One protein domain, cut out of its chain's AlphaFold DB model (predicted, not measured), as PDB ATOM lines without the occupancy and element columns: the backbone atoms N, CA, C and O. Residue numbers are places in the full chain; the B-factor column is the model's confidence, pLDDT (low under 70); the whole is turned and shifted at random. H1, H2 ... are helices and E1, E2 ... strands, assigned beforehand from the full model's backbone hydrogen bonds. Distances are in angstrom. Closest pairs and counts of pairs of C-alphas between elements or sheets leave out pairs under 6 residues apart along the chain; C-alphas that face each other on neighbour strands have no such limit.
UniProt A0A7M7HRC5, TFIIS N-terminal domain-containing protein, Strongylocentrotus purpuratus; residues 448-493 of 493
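Overview. This is residues 448 to 493 of the 493 residues of the protein "TFIIS N-terminal domain-containing protein" of Strongylocentrotus purpuratus (UniProt A0A7M7HRC5). With little regular structure, this is a loose, flat model of two small hairpins in succession, E1 with E2 and E3 with E4, with helix H1 beyond the first and a tail after the second. The printed part has 46 residues; H1, E1, E2, E3 and E4, in chain order, hold only 18, class mixed. Both sheets are antiparallel; the radius of gyration of the C-alphas is 12.2 A and the spans are 37 by 31 by 12 A.

Arrangement. Look first at the hairpin of E3, residues 474 to 477, and E4, residues 483 to 486, antiparallel at 157 degrees; N 484 and O 476, 2.8 A, are within hydrogen-bond range. In the hairpin of E1, residues 459 to 461, and E2, residues 467 to 469, antiparallel at 161 degrees, look for N 460 and O 468, 2.9 A. The closest C-alphas of E2 and E3, Phe 468 and Leu 474, are 6.9 A apart. H1, residues 448 to 451, is apart from E2, E3 and E4; it is too short for an O i to N i+4 pair, and its one O i to N i+3 pair is out of range.

Along the chain. Find C-alpha 474 at (13.471, 13.416, -29.743); E3 runs 9.6 A from there. E4 runs 9.4 A to C-alpha 486 at (13.837, 15.320, -34.502).

Size, cuts and confidence. The farthest C-alphas, Arg 448 and Glu 481, are 37.2 A apart. The printed part has no cut and no long link; residues 490 to 493 have pLDDT under 70.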
ATOM      1  N   ARG A 448      18.087  -9.033 -31.001       95.94
ATOM      2  CA  ARG A 448      18.652  -7.888 -30.281       95.94
ATOM      3  C   ARG A 448      18.087  -6.530 -30.712       95.94
ATOM      4  O   ARG A 448      17.975  -5.640 -29.880       95.94
ATOM      5  N   ILE A 449      17.717  -6.351 -31.979       95.25
ATOM      6  CA  ILE A 449      17.075  -5.116 -32.470       95.25
ATOM      7  C   ILE A 449      15.645  -4.956 -31.924       95.25
ATOM      8  O   ILE A 449      15.142  -3.831 -31.864       95.25
ATOM      9  N   HIS A 450      15.001  -6.049 -31.506       93.00
ATOM     10  CA  HIS A 450      13.649  -6.041 -30.947       93.00
ATOM     11  C   HIS A 450      13.611  -6.055 -29.410       93.00
ATOM     12  O   HIS A 450      12.734  -5.405 -28.842       93.00
ATOM     13  N   ASP A 451      14.551  -6.746 -28.754       96.00
ATOM     14  CA  ASP A 451      14.534  -6.971 -27.299       96.00
ATOM     15  C   ASP A 451      15.500  -6.068 -26.489       96.00
ATOM     16  O   ASP A 451      15.229  -5.813 -25.315       96.00
ATOM     17  N   ASP A 452      16.602  -5.571 -27.077       97.06
ATOM     18  CA  ASP A 452      17.627  -4.751 -26.392       97.06
ATOM     19  C   ASP A 452      17.617  -3.276 -26.857       97.06
ATOM     20  O   ASP A 452      17.378  -2.954 -28.023       97.06
ATOM     21  N   GLU A 453      18.022  -2.363 -25.968       97.00
ATOM     22  CA  GLU A 453      18.419  -0.996 -26.338       97.00
ATOM     23  C   GLU A 453      19.781  -1.032 -27.069       97.00
ATOM     24  O   GLU A 453      20.816  -1.365 -26.481       97.00
ATOM     25  N   TRP A 454      19.806  -0.709 -28.368       95.19
ATOM     26  CA  TRP A 454      21.016  -0.727 -29.196       95.19
ATOM     27  C   TRP A 454      21.259   0.634 -29.854       95.19
ATOM     28  O   TRP A 454      20.773   0.949 -30.946       95.19
ATOM     29  N   GLU A 455      22.062   1.445 -29.164       94.19
ATOM     30  CA  GLU A 455      22.482   2.774 -29.609       94.19
ATOM     31  C   GLU A 455      23.015   2.756 -31.053       94.19
ATOM     32  O   GLU A 455      23.905   1.977 -31.404       94.19
ATOM     33  N   GLY A 456      22.436   3.612 -31.897       90.38
ATOM     34  CA  GLY A 456      22.782   3.717 -33.313       90.38
ATOM     35  C   GLY A 456      22.139   2.664 -34.227       90.38
ATOM     36  O   GLY A 456      22.432   2.686 -35.422       90.38
ATOM     37  N   VAL A 457      21.275   1.774 -33.713       93.31
ATOM     38  CA  VAL A 457      20.605   0.719 -34.507       93.31
ATOM     39  C   VAL A 457      19.079   0.682 -34.327       93.31
ATOM     40  O   VAL A 457      18.376   0.438 -35.305       93.31
ATOM     41  N   ASN A 458      18.552   0.952 -33.128       94.19
ATOM     42  CA  ASN A 458      17.105   1.124 -32.890       94.19
ATOM     43  C   ASN A 458      16.747   2.367 -32.044       94.19
ATOM     44  O   ASN A 458      15.573   2.692 -31.881       94.19
ATOM     45  N   GLY A 459      17.742   3.106 -31.552       93.81
ATOM     46  CA  GLY A 459      17.540   4.324 -30.770       93.81
ATOM     47  C   GLY A 459      18.845   5.038 -30.423       93.81
ATOM     48  O   GLY A 459      19.907   4.757 -30.991       93.81
ATOM     49  N   CYS A 460      18.767   5.979 -29.487       94.12
ATOM     50  CA  CYS A 460      19.907   6.677 -28.891       94.12
ATOM     51  C   CYS A 460      19.572   7.172 -27.476       94.12
ATOM     52  O   CYS A 460      18.421   7.496 -27.181       94.12
ATOM     53  N   TYR A 461      20.584   7.296 -26.615       94.31
ATOM     54  CA  TYR A 461      20.434   7.988 -25.333       94.31
ATOM     55  C   TYR A 461      20.521   9.510 -25.527       94.31
ATOM     56  O   TYR A 461      21.248   9.994 -26.395       94.31
ATOM     57  N   ASN A 462      19.789  10.278 -24.718       91.44
ATOM     58  CA  ASN A 462      19.955  11.733 -24.644       91.44
ATOM     59  C   ASN A 462      21.083  12.136 -23.669       91.44
ATOM     60  O   ASN A 462      21.647  11.297 -22.966       91.44
ATOM     61  N   ASP A 463      21.352  13.440 -23.543       88.88
ATOM     62  CA  ASP A 463      22.395  13.994 -22.656       88.88
ATOM     63  C   ASP A 463      22.189  13.697 -21.153       88.88
ATOM     64  O   ASP A 463      23.060  13.982 -20.331       88.88
ATOM     65  N   LYS A 464      21.029  13.139 -20.771       92.56
ATOM     66  CA  LYS A 464      20.699  12.707 -19.404       92.56
ATOM     67  C   LYS A 464      20.815  11.189 -19.200       92.56
ATOM     68  O   LYS A 464      20.609  10.725 -18.081       92.56
ATOM     69  N   GLY A 465      21.114  10.423 -20.252       94.19
ATOM     70  CA  GLY A 465      21.101   8.957 -20.238       94.19
ATOM     71  C   GLY A 465      19.701   8.334 -20.318       94.19
ATOM     72  O   GLY A 465      19.541   7.164 -19.988       94.19
ATOM     73  N   GLU A 466      18.681   9.090 -20.735       95.50
ATOM     74  CA  GLU A 466      17.336   8.566 -21.013       95.50
ATOM     75  C   GLU A 466      17.303   8.002 -22.449       95.50
ATOM     76  O   GLU A 466      17.764   8.672 -23.376       95.50
ATOM     77  N   TRP A 467      16.785   6.783 -22.643       95.19
ATOM     78  CA  TRP A 467      16.702   6.120 -23.954       95.19
ATOM     79  C   TRP A 467      15.551   6.651 -24.820       95.19
ATOM     80  O   TRP A 467      14.432   6.821 -24.334       95.19
ATOM     81  N   PHE A 468      15.812   6.847 -26.116       94.44
ATOM     82  CA  PHE A 468      14.812   7.189 -27.127       94.44
ATOM     83  C   PHE A 468      14.923   6.265 -28.344       94.44
ATOM     84  O   PHE A 468      15.902   6.301 -29.089       94.44
ATOM     85  N   ASP A 469      13.871   5.480 -28.562       94.19
ATOM     86  CA  ASP A 469      13.582   4.760 -29.807       94.19
ATOM     87  C   ASP A 469      13.418   5.758 -30.974       94.19
ATOM     88  O   ASP A 469      12.802   6.816 -30.819       94.19
ATOM     89  N   TRP A 470      13.948   5.426 -32.157       90.19
ATOM     90  CA  TRP A 470      13.817   6.235 -33.380       90.19
ATOM     91  C   TRP A 470      12.369   6.442 -33.860       90.19
ATOM     92  O   TRP A 470      12.117   7.324 -34.684       90.19
ATOM     93  N   MET A 471      11.414   5.664 -33.348       89.75
ATOM     94  CA  MET A 471       9.977   5.865 -33.548       89.75
ATOM     95  C   MET A 471       9.383   6.981 -32.665       89.75
ATOM     96  O   MET A 471       8.201   7.301 -32.804       89.75
ATOM     97  N   GLN A 472      10.173   7.604 -31.780       90.50
ATOM     98  CA  GLN A 472       9.752   8.689 -30.884       90.50
ATOM     99  C   GLN A 472      10.323  10.057 -31.301       90.50
ATOM    100  O   GLN A 472      11.404  10.163 -31.875       90.50
ATOM    101  N   CYS A 473       9.598  11.138 -30.994       89.19
ATOM    102  CA  CYS A 473      10.051  12.506 -31.270       89.19
ATOM    103  C   CYS A 473      11.110  12.961 -30.246       89.19
ATOM    104  O   CYS A 473      10.758  13.416 -29.153       89.19
ATOM    105  N   LEU A 474      12.396  12.905 -30.598       89.75
ATOM    106  CA  LEU A 474      13.471  13.416 -29.743       89.75
ATOM    107  C   LEU A 474      13.550  14.950 -29.834       89.75
ATOM    108  O   LEU A 474      13.739  15.517 -30.908       89.75
ATOM    109  N   THR A 475      13.440  15.638 -28.697       88.94
ATOM    110  CA  THR A 475      13.625  17.098 -28.618       88.94
ATOM    111  C   THR A 475      15.033  17.412 -28.121       88.94
ATOM    112  O   THR A 475      15.298  17.334 -26.922       88.94
ATOM    113  N   VAL A 476      15.933  17.773 -29.037       88.94
ATOM    114  CA  VAL A 476      17.310  18.170 -28.716       88.94
ATOM    115  C   VAL A 476      17.333  19.664 -28.407       88.94
ATOM    116  O   VAL A 476      17.075  20.491 -29.281       88.94
ATOM    117  N   ASN A 477      17.641  20.032 -27.166       87.75
ATOM    118  CA  ASN A 477      17.806  21.434 -26.794       87.75
ATOM    119  C   ASN A 477      19.180  21.924 -27.264       87.75
ATOM    120  O   ASN A 477      20.195  21.407 -26.813       87.75
ATOM    121  N   THR A 478      19.219  22.927 -28.143       85.50
ATOM    122  CA  THR A 478      20.460  23.673 -28.397       85.50
ATOM    123  C   THR A 478      20.517  24.884 -27.466       85.50
ATOM    124  O   THR A 478      19.475  25.463 -27.160       85.50
ATOM    125  N   ASP A 479      21.714  25.299 -27.039       81.25
ATOM    126  CA  ASP A 479      21.910  26.376 -26.047       81.25
ATOM    127  C   ASP A 479      21.370  27.760 -26.474       81.25
ATOM    128  O   ASP A 479      21.380  28.709 -25.692       81.25
ATOM    129  N   VAL A 480      20.918  27.902 -27.724       73.75
ATOM    130  CA  VAL A 480      20.533  29.171 -28.360       73.75
ATOM    131  C   VAL A 480      19.017  29.214 -28.602       73.75
ATOM    132  O   VAL A 480      18.561  29.338 -29.741       73.75
ATOM    133  N   GLU A 481      18.255  29.050 -27.514       81.69
ATOM    134  CA  GLU A 481      16.778  29.121 -27.366       81.69
ATOM    135  C   GLU A 481      15.920  28.204 -28.268       81.69
ATOM    136  O   GLU A 481      14.730  28.022 -28.014       81.69
ATOM    137  N   ASN A 482      16.504  27.578 -29.289       82.81
ATOM    138  CA  ASN A 482      15.816  26.734 -30.254       82.81
ATOM    139  C   ASN A 482      16.016  25.255 -29.907       82.81
ATOM    140  O   ASN A 482      17.091  24.686 -30.129       82.81
ATOM    141  N   SER A 483      14.961  24.608 -29.416       88.38
ATOM    142  CA  SER A 483      14.908  23.151 -29.363       88.38
ATOM    143  C   SER A 483      14.570  22.585 -30.746       88.38
ATOM    144  O   SER A 483      13.661  23.046 -31.439       88.38
ATOM    145  N   ILE A 484      15.342  21.592 -31.180       89.25
ATOM    146  CA  ILE A 484      15.174  20.912 -32.461       89.25
ATOM    147  C   ILE A 484      14.396  19.626 -32.197       89.25
ATOM    148  O   ILE A 484      14.908  18.693 -31.580       89.25
ATOM    149  N   GLN A 485      13.156  19.573 -32.677       86.12
ATOM    150  CA  GLN A 485      12.377  18.338 -32.696       86.12
ATOM    151  C   GLN A 485      12.825  17.478 -33.877       86.12
ATOM    152  O   GLN A 485      12.534  17.781 -35.036       86.12
ATOM    153  N   ILE A 486      13.546  16.403 -33.572       86.50
ATOM    154  CA  ILE A 486      13.837  15.320 -34.502       86.50
ATOM    155  C   ILE A 486      12.588  14.439 -34.535       86.50
ATOM    156  O   ILE A 486      12.236  13.793 -33.548       86.50
ATOM    157  N   LEU A 487      11.876  14.475 -35.660       83.56
ATOM    158  CA  LEU A 487      10.712  13.623 -35.885       83.56
ATOM    159  C   LEU A 487      11.158  12.191 -36.234       83.56
ATOM    160  O   LEU A 487      12.222  12.032 -36.841       83.56
ATOM    161  N   PRO A 488      10.335  11.172 -35.924       82.69
ATOM    162  CA  PRO A 488      10.568   9.797 -36.344       82.69
ATOM    163  C   PRO A 488      10.807   9.660 -37.846       82.69
ATOM    164  O   PRO A 488      10.243  10.410 -38.652       82.69
ATOM    165  N   TYR A 489      11.586   8.649 -38.233       73.62
ATOM    166  CA  TYR A 489      11.767   8.290 -39.638       73.62
ATOM    167  C   TYR A 489      10.464   7.730 -40.223       73.62
ATOM    168  O   TYR A 489      10.199   6.531 -40.189       73.62
ATOM    169  N   VAL A 490       9.647   8.611 -40.803       61.19
ATOM    170  CA  VAL A 490       8.515   8.206 -41.639       61.19
ATOM    171  C   VAL A 490       9.070   7.631 -42.940       61.19
ATOM    172  O   VAL A 490       9.517   8.378 -43.811       61.19
ATOM    173  N   CYS A 491       9.040   6.307 -43.078       56.81
ATOM    174  CA  CYS A 491       9.270   5.647 -44.360       56.81
ATOM    175  C   CYS A 491       8.187   6.091 -45.353       56.81
ATOM    176  O   CYS A 491       6.999   5.864 -45.123       56.81
ATOM    177  N   ILE A 492       8.603   6.754 -46.433       56.84
ATOM    178  CA  ILE A 492       7.738   7.146 -47.549       56.84
ATOM    179  C   ILE A 492       7.992   6.139 -48.675       56.84
ATOM    180  O   ILE A 492       8.949   6.306 -49.430       56.84
ATOM    181  N   ASP A 493       7.159   5.101 -48.727       47.94
ATOM    182  CA  ASP A 493       7.202   3.970 -49.671       47.94
ATOM    183  C   ASP A 493       5.800   3.777 -50.295       47.94
ATOM    184  O   ASP A 493       4.808   3.893 -49.532       47.94
TER     185      ASP A 493